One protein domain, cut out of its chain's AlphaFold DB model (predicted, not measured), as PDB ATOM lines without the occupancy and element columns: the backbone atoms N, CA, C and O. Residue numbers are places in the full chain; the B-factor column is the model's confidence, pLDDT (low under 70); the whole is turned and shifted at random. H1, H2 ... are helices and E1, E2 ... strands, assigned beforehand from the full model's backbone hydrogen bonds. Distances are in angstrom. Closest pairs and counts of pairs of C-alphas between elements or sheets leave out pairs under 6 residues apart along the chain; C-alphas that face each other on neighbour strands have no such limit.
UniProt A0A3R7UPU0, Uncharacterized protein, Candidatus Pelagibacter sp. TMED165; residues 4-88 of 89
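What this domain is: This is residues 4 to 88 of the 89 residues of an uncharacterized protein of Candidatus Pelagibacter sp. TMED165 (UniProt A0A3R7UPU0). A small parallel sheet of two strands, E1 and E2, with H4 over one face, makes one lobe, and the long helix H3 runs away from it like a bar. H1 crosses H3 near the middle of that bar, and the short H2 makes the turn between H1 and the beginning of H3, so that H1, H2 and H3 form a second lobe, with H4 touching none of these helices. The printed part has 85 residues, with four named helices and two named strands in the order H1, H2, H3, E1, H4, E2; its class is mostly helix. It is only just compact, close to loose, with a radius of gyration of the C-alphas of 13.8 A, and the C-alphas span 39 by 31 by 20 A.

How they stand to each other: E1, residues 54 to 57, and E2, residues 84 to 87, are parallel neighbours at 28 degrees; C-alphas 55 and 85 face each other at 4.8 A. N 55 and O 84, 2.8 A apart, and N 57 and O 86, 2.9 A apart, are within hydrogen-bond range. With H4, residues 60 to 73, between them, they form a strand-helix-strand unit, two parallel neighbour strands joined through a helix, and its crossover is right-handed. The closest C-alphas of H4 and E2 are those of Lys 63 and Val 85, 6.6 A apart; those of H4 and E1 are Lys 63 and Cys 57, 6.1 A apart. H3, residues 25 to 46, is apart from H4 and from E2. With its residues 32 to 36 alone, H3 touches H1, residues 4 to 15, closest at the C-alphas of Phe 35 and Ile 10, 7.0 A; they run opposite ways at a steep tilt of 47 degrees. H2, residues 18 to 21, and H1 touch only at the corner, and only just, with 3 pairs of C-alphas within 8 A; the closest are those of Leu 14 and Tyr 20, 6.1 A. H2 and H3 are close but not clearly touching, with the C-alphas of Tyr 20 and Gln 28 closest at 6.6 A. H1 is apart from H4. In H1, H3 and H4 every O i to N i+4 pair is within hydrogen-bond range; H2 is too short for such a pair.

Where its parts are: H3 is 31.7 A long from first to last C-alpha, from C-alpha 25 at (-58.639, 5.853, 34.354) to C-alpha 46 at (-39.280, 22.472, 53.199). H4 is 20.5 A long, H1 16.2 A and H2 5.4 A. H1 begins at C-alpha 4, at (-42.414, 19.238, 34.684). E1 is 9.8 A long and E2 10.1 A, ending at C-alpha 87, at (-41.383, 4.663, 63.927).

The domain as a whole: The two C-alphas farthest apart are those of Lys 22 and Asn 50, 40.3 A. The printed part has no cut. The links H1 to H2, H2 to H3 and E1 to H4 are tight; H3 to E1, with 7 residues, and H4 to E2, with 10, are short. The mean pLDDT of the printed part is 86.1, and no printed residue is under 70.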
ATOM      1  N   LYS A   4     -42.555  20.286  35.702       82.94
ATOM      2  CA  LYS A   4     -42.414  19.238  34.684       82.94
ATOM      3  C   LYS A   4     -41.584  18.064  35.197       82.94
ATOM      4  O   LYS A   4     -41.960  16.919  34.961       82.94
ATOM      5  N   ALA A   5     -40.496  18.332  35.919       82.06
ATOM      6  CA  ALA A   5     -39.665  17.282  36.507       82.06
ATOM      7  C   ALA A   5     -40.428  16.496  37.585       82.06
ATOM      8  O   ALA A   5     -40.417  15.270  37.555       82.06
ATOM      9  N   LEU A   6     -41.160  17.188  38.468       81.12
ATOM     10  CA  LEU A   6     -41.989  16.537  39.490       81.12
ATOM     11  C   LEU A   6     -43.100  15.686  38.860       81.12
ATOM     12  O   LEU A   6     -43.318  14.548  39.257       81.12
ATOM     13  N   THR A   7     -43.776  16.227  37.846       87.06
ATOM     14  CA  THR A   7     -44.824  15.504  37.113       87.06
ATOM     15  C   THR A   7     -44.272  14.242  36.456       87.06
ATOM     16  O   THR A   7     -44.866  13.176  36.591       87.06
ATOM     17  N   LYS A   8     -43.116  14.348  35.787       88.19
ATOM     18  CA  LYS A   8     -42.450  13.206  35.154       88.19
ATOM     19  C   LYS A   8     -42.057  12.148  36.184       88.19
ATOM     20  O   LYS A   8     -42.305  10.975  35.943       88.19
ATOM     21  N   PHE A   9     -41.502  12.565  37.321       86.31
ATOM     22  CA  PHE A   9     -41.138  11.665  38.412       86.31
ATOM     23  C   PHE A   9     -42.352  10.884  38.940       86.31
ATOM     24  O   PHE A   9     -42.314   9.659  38.990       86.31
ATOM     25  N   ILE A  10     -43.448  11.579  39.269       88.50
ATOM     26  CA  ILE A  10     -44.664  10.937  39.791       88.50
ATOM     27  C   ILE A  10     -45.241   9.964  38.758       88.50
ATOM     28  O   ILE A  10     -45.588   8.841  39.108       88.50
ATOM     29  N   LEU A  11     -45.330  10.371  37.486       90.69
ATOM     30  CA  LEU A  11     -45.826   9.489  36.425       90.69
ATOM     31  C   LEU A  11     -44.940   8.259  36.248       90.69
ATOM     32  O   LEU A  11     -45.468   7.162  36.130       90.69
ATOM     33  N   GLN A  12     -43.618   8.431  36.250       91.56
ATOM     34  CA  GLN A  12     -42.685   7.320  36.114       91.56
ATOM     35  C   GLN A  12     -42.849   6.316  37.261       91.56
ATOM     36  O   GLN A  12     -43.044   5.134  37.001       91.56
ATOM     37  N   TYR A  13     -42.889   6.794  38.508       89.88
ATOM     38  CA  TYR A  13     -43.130   5.947  39.679       89.88
ATOM     39  C   TYR A  13     -44.457   5.176  39.584       89.88
ATOM     40  O   TYR A  13     -44.511   3.971  39.830       89.88
ATOM     41  N   LEU A  14     -45.542   5.856  39.198       90.88
ATOM     42  CA  LEU A  14     -46.862   5.231  39.090       90.88
ATOM     43  C   LEU A  14     -46.922   4.201  37.953       90.88
ATOM     44  O   LEU A  14     -47.510   3.139  38.131       90.88
ATOM     45  N   LEU A  15     -46.284   4.469  36.810       92.12
ATOM     46  CA  LEU A  15     -46.222   3.528  35.684       92.12
ATOM     47  C   LEU A  15     -45.379   2.284  35.992       92.12
ATOM     48  O   LEU A  15     -45.654   1.217  35.450       92.12
ATOM     49  N   GLU A  16     -44.392   2.403  36.878       92.19
ATOM     50  CA  GLU A  16     -43.594   1.279  37.382       92.19
ATOM     51  C   GLU A  16     -44.309   0.499  38.508       92.19
ATOM     52  O   GLU A  16     -43.823  -0.545  38.934       92.19
ATOM     53  N   THR A  17     -45.480   0.960  38.973       89.31
ATOM     54  CA  THR A  17     -46.266   0.322  40.041       89.31
ATOM     55  C   THR A  17     -47.354  -0.594  39.452       89.31
ATOM     56  O   THR A  17     -48.362  -0.095  38.941       89.31
ATOM     57  N   PRO A  18     -47.246  -1.936  39.556       89.75
ATOM     58  CA  PRO A  18     -48.175  -2.858  38.892       89.75
ATOM     59  C   PRO A  18     -49.644  -2.684  39.295       89.75
ATOM     60  O   PRO A  18     -50.536  -2.842  38.464       89.75
ATOM     61  N   ASP A  19     -49.916  -2.343  40.555       90.00
ATOM     62  CA  ASP A  19     -51.290  -2.166  41.036       90.00
ATOM     63  C   ASP A  19     -51.931  -0.872  40.537       90.00
ATOM     64  O   ASP A  19     -53.136  -0.843  40.301       90.00
ATOM     65  N   TYR A  20     -51.134   0.167  40.277       91.44
ATOM     66  CA  TYR A  20     -51.623   1.394  39.652       91.44
ATOM     67  C   TYR A  20     -52.144   1.131  38.231       91.44
ATOM     68  O   TYR A  20     -53.185   1.661  37.836       91.44
ATOM     69  N   LEU A  21     -51.467   0.258  37.478       93.25
ATOM     70  CA  LEU A  21     -51.852  -0.094  36.108       93.25
ATOM     71  C   LEU A  21     -53.185  -0.852  36.031       93.25
ATOM     72  O   LEU A  21     -53.841  -0.820  34.993       93.25
ATOM     73  N   LYS A  22     -53.611  -1.496  37.123       96.31
ATOM     74  CA  LYS A  22     -54.897  -2.212  37.213       96.31
ATOM     75  C   LYS A  22     -56.082  -1.292  37.535       96.31
ATOM     76  O   LYS A  22     -57.227  -1.731  37.469       96.31
ATOM     77  N   LEU A  23     -55.824  -0.042  37.921       94.56
ATOM     78  CA  LEU A  23     -56.862   0.925  38.277       94.56
ATOM     79  C   LEU A  23     -57.603   1.449  37.038       94.56
ATOM     80  O   LEU A  23     -57.038   1.565  35.953       94.56
ATOM     81  N   SER A  24     -58.859   1.858  37.220       96.81
ATOM     82  CA  SER A  24     -59.593   2.605  36.189       96.81
ATOM     83  C   SER A  24     -58.943   3.964  35.909       96.81
ATOM     84  O   SER A  24     -58.304   4.552  36.782       96.81
ATOM     85  N   SER A  25     -59.185   4.538  34.728       94.12
ATOM     86  CA  SER A  25     -58.639   5.853  34.354       94.12
ATOM     87  C   SER A  25     -58.994   6.960  35.357       94.12
ATOM     88  O   SER A  25     -58.201   7.871  35.597       94.12
ATOM     89  N   THR A  26     -60.178   6.888  35.973       96.62
ATOM     90  CA  THR A  26     -60.598   7.823  37.028       96.62
ATOM     91  C   THR A  26     -59.760   7.643  38.290       96.62
ATOM     92  O   THR A  26     -59.242   8.620  38.827       96.62
ATOM     93  N   GLN A  27     -59.564   6.404  38.741       92.69
ATOM     94  CA  GLN A  27     -58.732   6.097  39.908       92.69
ATOM     95  C   GLN A  27     -57.260   6.459  39.674       92.69
ATOM     96  O   GLN A  27     -56.625   7.027  40.559       92.69
ATOM     97  N   GLN A  28     -56.733   6.224  38.470       92.31
ATOM     98  CA  GLN A  28     -55.378   6.624  38.085       92.31
ATOM     99  C   GLN A  28     -55.179   8.143  38.152       92.31
ATOM    100  O   GLN A  28     -54.150   8.608  38.648       92.31
ATOM    101  N   LYS A  29     -56.175   8.924  37.699       93.50
ATOM    102  CA  LYS A  29     -56.172  10.390  37.828       93.50
ATOM    103  C   LYS A  29     -56.206  10.828  39.289       93.50
ATOM    104  O   LYS A  29     -55.429  11.705  39.656       93.50
ATOM    105  N   ILE A  30     -57.073  10.226  40.105       91.88
ATOM    106  CA  ILE A  30     -57.166  10.534  41.538       91.88
ATOM    107  C   ILE A  30     -55.820  10.266  42.213       91.88
ATOM    108  O   ILE A  30     -55.265  11.173  42.824       91.88
ATOM    109  N   ALA A  31     -55.248   9.076  42.021       89.50
ATOM    110  CA  ALA A  31     -53.954   8.716  42.587       89.50
ATOM    111  C   ALA A  31     -52.859   9.709  42.169       89.50
ATOM    112  O   ALA A  31     -52.181  10.269  43.029       89.50
ATOM    113  N   PHE A  32     -52.735  10.020  40.874       92.69
ATOM    114  CA  PHE A  32     -51.763  11.009  40.402       92.69
ATOM    115  C   PHE A  32     -51.936  12.381  41.080       92.69
ATOM    116  O   PHE A  32     -50.956  12.968  41.540       92.69
ATOM    117  N   GLN A  33     -53.171  12.887  41.182       91.44
ATOM    118  CA  GLN A  33     -53.446  14.178  41.826       91.44
ATOM    119  C   GLN A  33     -53.142  14.159  43.327       91.44
ATOM    120  O   GLN A  33     -52.605  15.139  43.850       91.44
ATOM    121  N   THR A  34     -53.411  13.047  44.013       88.94
ATOM    122  CA  THR A  34     -53.059  12.865  45.426       88.94
ATOM    123  C   THR A  34     -51.546  12.908  45.620       88.94
ATOM    124  O   THR A  34     -51.060  13.709  46.420       88.94
ATOM    125  N   PHE A  35     -50.784  12.131  44.841       89.50
ATOM    126  CA  PHE A  35     -49.317  12.151  44.895       89.50
ATOM    127  C   PHE A  35     -48.757  13.544  44.581       89.50
ATOM    128  O   PHE A  35     -47.889  14.035  45.303       89.50
ATOM    129  N   LYS A  36     -49.288  14.221  43.551       89.25
ATOM    130  CA  LYS A  36     -48.893  15.595  43.212       89.25
ATOM    131  C   LYS A  36     -49.155  16.547  44.375       89.25
ATOM    132  O   LYS A  36     -48.260  17.302  44.741       89.25
ATOM    133  N   THR A  37     -50.338  16.491  44.977       87.31
ATOM    134  CA  THR A  37     -50.720  17.355  46.106       87.31
ATOM    135  C   THR A  37     -49.778  17.181  47.292       87.31
ATOM    136  O   THR A  37     -49.264  18.171  47.809       87.31
ATOM    137  N   ILE A  38     -49.488  15.936  47.678       84.75
ATOM    138  CA  ILE A  38     -48.584  15.633  48.797       84.75
ATOM    139  C   ILE A  38     -47.169  16.142  48.504       84.75
ATOM    140  O   ILE A  38     -46.586  16.848  49.324       84.75
ATOM    141  N   MET A  39     -46.625  15.840  47.323       82.75
ATOM    142  CA  MET A  39     -45.268  16.261  46.956       82.75
ATOM    143  C   MET A  39     -45.138  17.784  46.873       82.75
ATOM    144  O   MET A  39     -44.129  18.343  47.300       82.75
ATOM    145  N   VAL A  40     -46.165  18.469  46.361       83.81
ATOM    146  CA  VAL A  40     -46.216  19.934  46.352       83.81
ATOM    147  C   VAL A  40     -46.262  20.477  47.776       83.81
ATOM    148  O   VAL A  40     -45.523  21.411  48.069       83.81
ATOM    149  N   ALA A  41     -47.075  19.897  48.663       82.75
ATOM    150  CA  ALA A  41     -47.142  20.315  50.060       82.75
ATOM    151  C   ALA A  41     -45.774  20.178  50.747       82.75
ATOM    152  O   ALA A  41     -45.268  21.163  51.278       82.75
ATOM    153  N   ILE A  42     -45.122  19.016  50.630       79.06
ATOM    154  CA  ILE A  42     -43.767  18.783  51.157       79.06
ATOM    155  C   ILE A  42     -42.790  19.817  50.593       79.06
ATOM    156  O   ILE A  42     -42.080  20.474  51.351       79.06
ATOM    157  N   TYR A  43     -42.789  20.018  49.274       77.44
ATOM    158  CA  TYR A  43     -41.898  20.975  48.629       77.44
ATOM    159  C   TYR A  43     -42.128  22.418  49.099       77.44
ATOM    160  O   TYR A  43     -41.172  23.163  49.288       77.44
ATOM    161  N   GLN A  44     -43.381  22.847  49.269       78.25
ATOM    162  CA  GLN A  44     -43.687  24.189  49.772       78.25
ATOM    163  C   GLN A  44     -43.282  24.344  51.239       78.25
ATOM    164  O   GLN A  44     -42.793  25.402  51.621       78.25
ATOM    165  N   SER A  45     -43.435  23.287  52.034       79.00
ATOM    166  CA  SER A  45     -43.064  23.250  53.444       79.00
ATOM    167  C   SER A  45     -41.550  23.342  53.660       79.00
ATOM    168  O   SER A  45     -41.097  24.197  54.412       79.00
ATOM    169  N   ILE A  46     -40.740  22.541  52.964       74.06
ATOM    170  CA  ILE A  46     -39.280  22.472  53.199       74.06
ATOM    171  C   ILE A  46     -38.496  23.719  52.756       74.06
ATOM    172  O   ILE A  46     -37.332  23.877  53.137       74.06
ATOM    173  N   LYS A  47     -39.126  24.618  51.980       72.88
ATOM    174  CA  LYS A  47     -38.565  25.938  51.636       72.88
ATOM    175  C   LYS A  47     -38.362  26.832  52.852       72.88
ATOM    176  O   LYS A  47     -37.505  27.707  52.810       72.88
ATOM    177  N   TYR A  48     -39.159  26.644  53.897       78.69
ATOM    178  CA  TYR A  48     -39.016  27.392  55.136       78.69
ATOM    179  C   TYR A  48     -37.963  26.706  56.014       78.69
ATOM    180  O   TYR A  48     -37.915  25.478  56.117       78.69
ATOM    181  N   GLU A  49     -37.072  27.485  56.625       72.81
ATOM    182  CA  GLU A  49     -35.958  26.939  57.415       72.81
ATOM    183  C   GLU A  49     -36.422  26.154  58.646       72.81
ATOM    184  O   GLU A  49     -35.788  25.176  59.026       72.81
ATOM    185  N   ASN A  50     -37.556  26.539  59.225       77.00
ATOM    186  CA  ASN A  50     -38.088  26.010  60.477       77.00
ATOM    187  C   ASN A  50     -39.124  24.884  60.308       77.00
ATOM    188  O   ASN A  50     -39.752  24.495  61.293       77.00
ATOM    189  N   ILE A  51     -39.329  24.361  59.094       77.38
ATOM    190  CA  ILE A  51     -40.278  23.269  58.849       77.38
ATOM    191  C   ILE A  51     -39.537  21.953  58.605       77.38
ATOM    192  O   ILE A  51     -38.702  21.840  57.709       77.38
ATOM    193  N   PHE A  52     -39.919  20.936  59.380       81.38
ATOM    194  CA  PHE A  52     -39.368  19.585  59.326       81.38
ATOM    195  C   PHE A  52     -40.500  18.583  59.080       81.38
ATOM    196  O   PHE A  52     -41.242  18.263  60.013       81.38
ATOM    197  N   PRO A  53     -40.682  18.098  57.840       81.81
ATOM    198  CA  PRO A  53     -41.667  17.066  57.561       81.81
ATOM    199  C   PRO A  53     -41.339  15.786  58.330       81.81
ATOM    200  O   PRO A  53     -40.201  15.312  58.310       81.81
ATOM    201  N   LEU A  54     -42.350  15.214  58.980       85.69
ATOM    202  CA  LEU A  54     -42.244  13.949  59.695       85.69
ATOM    203  C   LEU A  54     -43.129  12.910  59.007       85.69
ATOM    204  O   LEU A  54     -44.348  13.063  58.957       85.69
ATOM    205  N   ILE A  55     -42.511  11.853  58.491       87.31
ATOM    206  CA  ILE A  55     -43.206  10.663  58.006       87.31
ATOM    207  C   ILE A  55     -43.201   9.650  59.140       87.31
ATOM    208  O   ILE A  55     -42.145   9.287  59.652       87.31
ATOM    209  N   VAL A  56     -44.383   9.201  59.536       90.94
ATOM    210  CA  VAL A  56     -44.550   8.289  60.662       90.94
ATOM    211  C   VAL A  56     -45.013   6.928  60.134       90.94
ATOM    212  O   VAL A  56     -45.911   6.870  59.299       90.94
ATOM    213  N   CYS A  57     -44.386   5.841  60.580       90.25
ATOM    214  CA  CYS A  57     -44.657   4.476  60.115       90.25
ATOM    215  C   CYS A  57     -44.736   3.486  61.286       90.25
ATOM    216  O   CYS A  57     -44.122   3.707  62.325       90.25
ATOM    217  N   GLY A  58     -45.527   2.420  61.135       89.31
ATOM    218  CA  GLY A  58     -45.843   1.488  62.228       89.31
ATOM    219  C   GLY A  58     -44.861   0.329  62.406       89.31
ATOM    220  O   GLY A  58     -44.923  -0.364  63.413       89.31
ATOM    221  N   ASP A  59     -43.959   0.098  61.451       90.44
ATOM    222  CA  ASP A  59     -43.023  -1.022  61.499       90.44
ATOM    223  C   ASP A  59     -41.672  -0.694  60.835       90.44
ATOM    224  O   ASP A  59     -41.511   0.262  60.066       90.44
ATOM    225  N   SER A  60     -40.660  -1.485  61.197       90.50
ATOM    226  CA  SER A  60     -39.266  -1.237  60.813       90.50
ATOM    227  C   SER A  60     -38.984  -1.508  59.336       90.50
ATOM    228  O   SER A  60     -38.013  -0.973  58.796       90.50
ATOM    229  N   GLU A  61     -39.786  -2.342  58.678       88.50
ATOM    230  CA  GLU A  61     -39.646  -2.628  57.253       88.50
ATOM    231  C   GLU A  61     -40.174  -1.453  56.429       88.50
ATOM    232  O   GLU A  61     -39.445  -0.931  55.581       88.50
ATOM    233  N   ALA A  62     -41.360  -0.939  56.770       86.81
ATOM    234  CA  ALA A  62     -41.913   0.273  56.173       86.81
ATOM    235  C   ALA A  62     -40.946   1.458  56.303       86.81
ATOM    236  O   ALA A  62     -40.681   2.148  55.315       86.81
ATOM    237  N   LYS A  63     -40.339   1.649  57.484       90.06
ATOM    238  CA  LYS A  63     -39.311   2.681  57.695       90.06
ATOM    239  C   LYS A  63     -38.165   2.567  56.683       90.06
ATOM    240  O   LYS A  63     -37.846   3.547  56.012       90.06
ATOM    241  N   LYS A  64     -37.579   1.372  56.539       90.50
ATOM    242  CA  LYS A  64     -36.458   1.119  55.613       90.50
ATOM    243  C   LYS A  64     -36.841   1.379  54.159       90.50
ATOM    244  O   LYS A  64     -36.045   1.942  53.407       90.50
ATOM    245  N   VAL A  65     -38.042   0.965  53.755       88.38
ATOM    246  CA  VAL A  65     -38.554   1.188  52.396       88.38
ATOM    247  C   VAL A  65     -38.683   2.684  52.113       88.38
ATOM    248  O   VAL A  65     -38.191   3.155  51.086       88.38
ATOM    249  N   ILE A  66     -39.272   3.442  53.041       88.25
ATOM    250  CA  ILE A  66     -39.455   4.892  52.908       88.25
ATOM    251  C   ILE A  66     -38.102   5.611  52.858       88.25
ATOM    252  O   ILE A  66     -37.883   6.435  51.973       88.25
ATOM    253  N   GLU A  67     -37.169   5.284  53.755       89.38
ATOM    254  CA  GLU A  67     -35.824   5.881  53.772       89.38
ATOM    255  C   GLU A  67     -35.071   5.633  52.457       89.38
ATOM    256  O   GLU A  67     -34.455   6.545  51.899       89.38
ATOM    257  N   LYS A  68     -35.166   4.414  51.910       88.25
ATOM    258  CA  LYS A  68     -34.567   4.070  50.615       88.25
ATOM    259  C   LYS A  68     -35.204   4.857  49.467       88.25
ATOM    260  O   LYS A  68     -34.484   5.331  48.587       88.25
ATOM    261  N   ALA A  69     -36.528   5.015  49.479       84.00
ATOM    262  CA  ALA A  69     -37.250   5.794  48.477       84.00
ATOM    263  C   ALA A  69     -36.850   7.277  48.521       84.00
ATOM    264  O   ALA A  69     -36.515   7.841  47.480       84.00
ATOM    265  N   LEU A  70     -36.792   7.882  49.713       85.62
ATOM    266  CA  LEU A  70     -36.325   9.260  49.893       85.62
ATOM    267  C   LEU A  70     -34.909   9.438  49.334       85.62
ATOM    268  O   LEU A  70     -34.675  10.315  48.509       85.62
ATOM    269  N   LYS A  71     -33.983   8.539  49.670       85.25
ATOM    270  CA  LYS A  71     -32.613   8.608  49.150       85.25
ATOM    271  C   LYS A  71     -32.538   8.524  47.620       85.25
ATOM    272  O   LYS A  71     -31.706   9.174  47.002       85.25
ATOM    273  N   SER A  72     -33.429   7.762  46.987       81.50
ATOM    274  CA  SER A  72     -33.472   7.644  45.521       81.50
ATOM    275  C   SER A  72     -33.907   8.934  44.811       81.50
ATOM    276  O   SER A  72     -33.546   9.153  43.655       81.50
ATOM    277  N   VAL A  73     -34.650   9.802  45.506       79.69
ATOM    278  CA  VAL A  73     -35.184  11.063  44.962       79.69
ATOM    279  C   VAL A  73     -34.425  12.297  45.442       79.69
ATOM    280  O   VAL A  73     -34.754  13.406  45.025       79.69
ATOM    281  N   GLU A  74     -33.394  12.115  46.268       81.31
ATOM    282  CA  GLU A  74     -32.496  13.166  46.761       81.31
ATOM    283  C   GLU A  74     -31.978  14.103  45.649       81.31
ATOM    284  O   GLU A  74     -32.041  15.317  45.837       81.31
ATOM    285  N   PRO A  75     -31.598  13.626  44.442       80.19
ATOM    286  CA  PRO A  75     -31.171  14.523  43.362       80.19
ATOM    287  C   PRO A  75     -32.275  15.453  42.825       80.19
ATOM    288  O   PRO A  75     -31.986  16.426  42.130       80.19
ATOM    289  N   LEU A  76     -33.546  15.130  43.082       74.00
ATOM    290  CA  LEU A  76     -34.720  15.822  42.541       74.00
ATOM    291  C   LEU A  76     -35.435  16.678  43.591       74.00
ATOM    292  O   LEU A  76     -36.139  17.628  43.229       74.00
ATOM    293  N   LEU A  77     -35.281  16.338  44.872       70.44
ATOM    294  CA  LEU A  77     -35.959  16.988  45.983       70.44
ATOM    295  C   LEU A  77     -34.936  17.776  46.820       70.44
ATOM    296  O   LEU A  77     -34.157  17.172  47.555       70.44
ATOM    297  N   PRO A  78     -34.912  19.119  46.738       70.81
ATOM    298  CA  PRO A  78     -34.020  19.904  47.580       70.81
ATOM    299  C   PRO A  78     -34.414  19.745  49.046       70.81
ATOM    300  O   PRO A  78     -35.595  19.598  49.354       70.81
ATOM    301  N   SER A  79     -33.438  19.845  49.942       76.88
ATOM    302  CA  SER A  79     -33.661  19.802  51.387       76.88
ATOM    303  C   SER A  79     -34.293  18.505  51.908       76.88
ATOM    304  O   SER A  79     -35.051  18.520  52.883       76.88
ATOM    305  N   ILE A  80     -34.010  17.374  51.253       78.88
ATOM    306  CA  ILE A  80     -34.526  16.065  51.663       78.88
ATOM    307  C   ILE A  80     -34.022  15.643  53.048       78.88
ATOM    308  O   ILE A  80     -34.724  14.936  53.764       78.88
ATOM    309  N   GLU A  81     -32.862  16.151  53.469       82.00
ATOM    310  CA  GLU A  81     -32.285  15.959  54.801       82.00
ATOM    311  C   GLU A  81     -33.168  16.510  55.932       82.00
ATOM    312  O   GLU A  81     -33.012  16.122  57.091       82.00
ATOM    313  N   LYS A  82     -34.126  17.393  55.609       83.44
ATOM    314  CA  LYS A  82     -35.116  17.903  56.567       83.44
ATOM    315  C   LYS A  82     -36.277  16.933  56.809       83.44
ATOM    316  O   LYS A  82     -37.007  17.117  57.784       83.44
ATOM    317  N   ILE A  83     -36.473  15.937  55.943       86.06
ATOM    318  CA  ILE A  83     -37.545  14.944  56.069       86.06
ATOM    319  C   ILE A  83     -37.087  13.848  57.030       86.06
ATOM    320  O   ILE A  83     -36.123  13.133  56.767       86.06
ATOM    321  N   LYS A  84     -37.798  13.687  58.148       88.62
ATOM    322  CA  LYS A  84     -37.522  12.635  59.134       88.62
ATOM    323  C   LYS A  84     -38.517  11.495  58.989       88.62
ATOM    324  O   LYS A  84     -39.716  11.736  58.868       88.62
ATOM    325  N   VAL A  85     -38.029  10.258  59.062       89.81
ATOM    326  CA  VAL A  85     -38.872   9.058  59.138       89.81
ATOM    327  C   VAL A  85     -38.814   8.509  60.561       89.81
ATOM    328  O   VAL A  85     -37.741   8.175  61.071       89.81
ATOM    329  N   HIS A  86     -39.963   8.436  61.221       92.31
ATOM    330  CA  HIS A  86     -40.087   7.990  62.604       92.31
ATOM    331  C   HIS A  86     -40.976   6.753  62.707       92.31
ATOM    332  O   HIS A  86     -41.949   6.607  61.969       92.31
ATOM    333  N   LEU A  87     -40.613   5.859  63.620       90.31
ATOM    334  CA  LEU A  87     -41.383   4.663  63.927       90.31
ATOM    335  C   LEU A  87     -42.356   5.000  65.062       90.31
ATOM    336  O   LEU A  87     -41.908   5.548  66.065       90.31
ATOM    337  N   ILE A  88     -43.641   4.676  64.929       83.81
ATOM    338  CA  ILE A  88     -44.549   4.680  66.083       83.81
ATOM    339  C   ILE A  88     -44.150   3.494  66.953       83.81
ATOM    340  O   ILE A  88     -44.176   2.358  66.481       83.81
TER     341      ILE A  88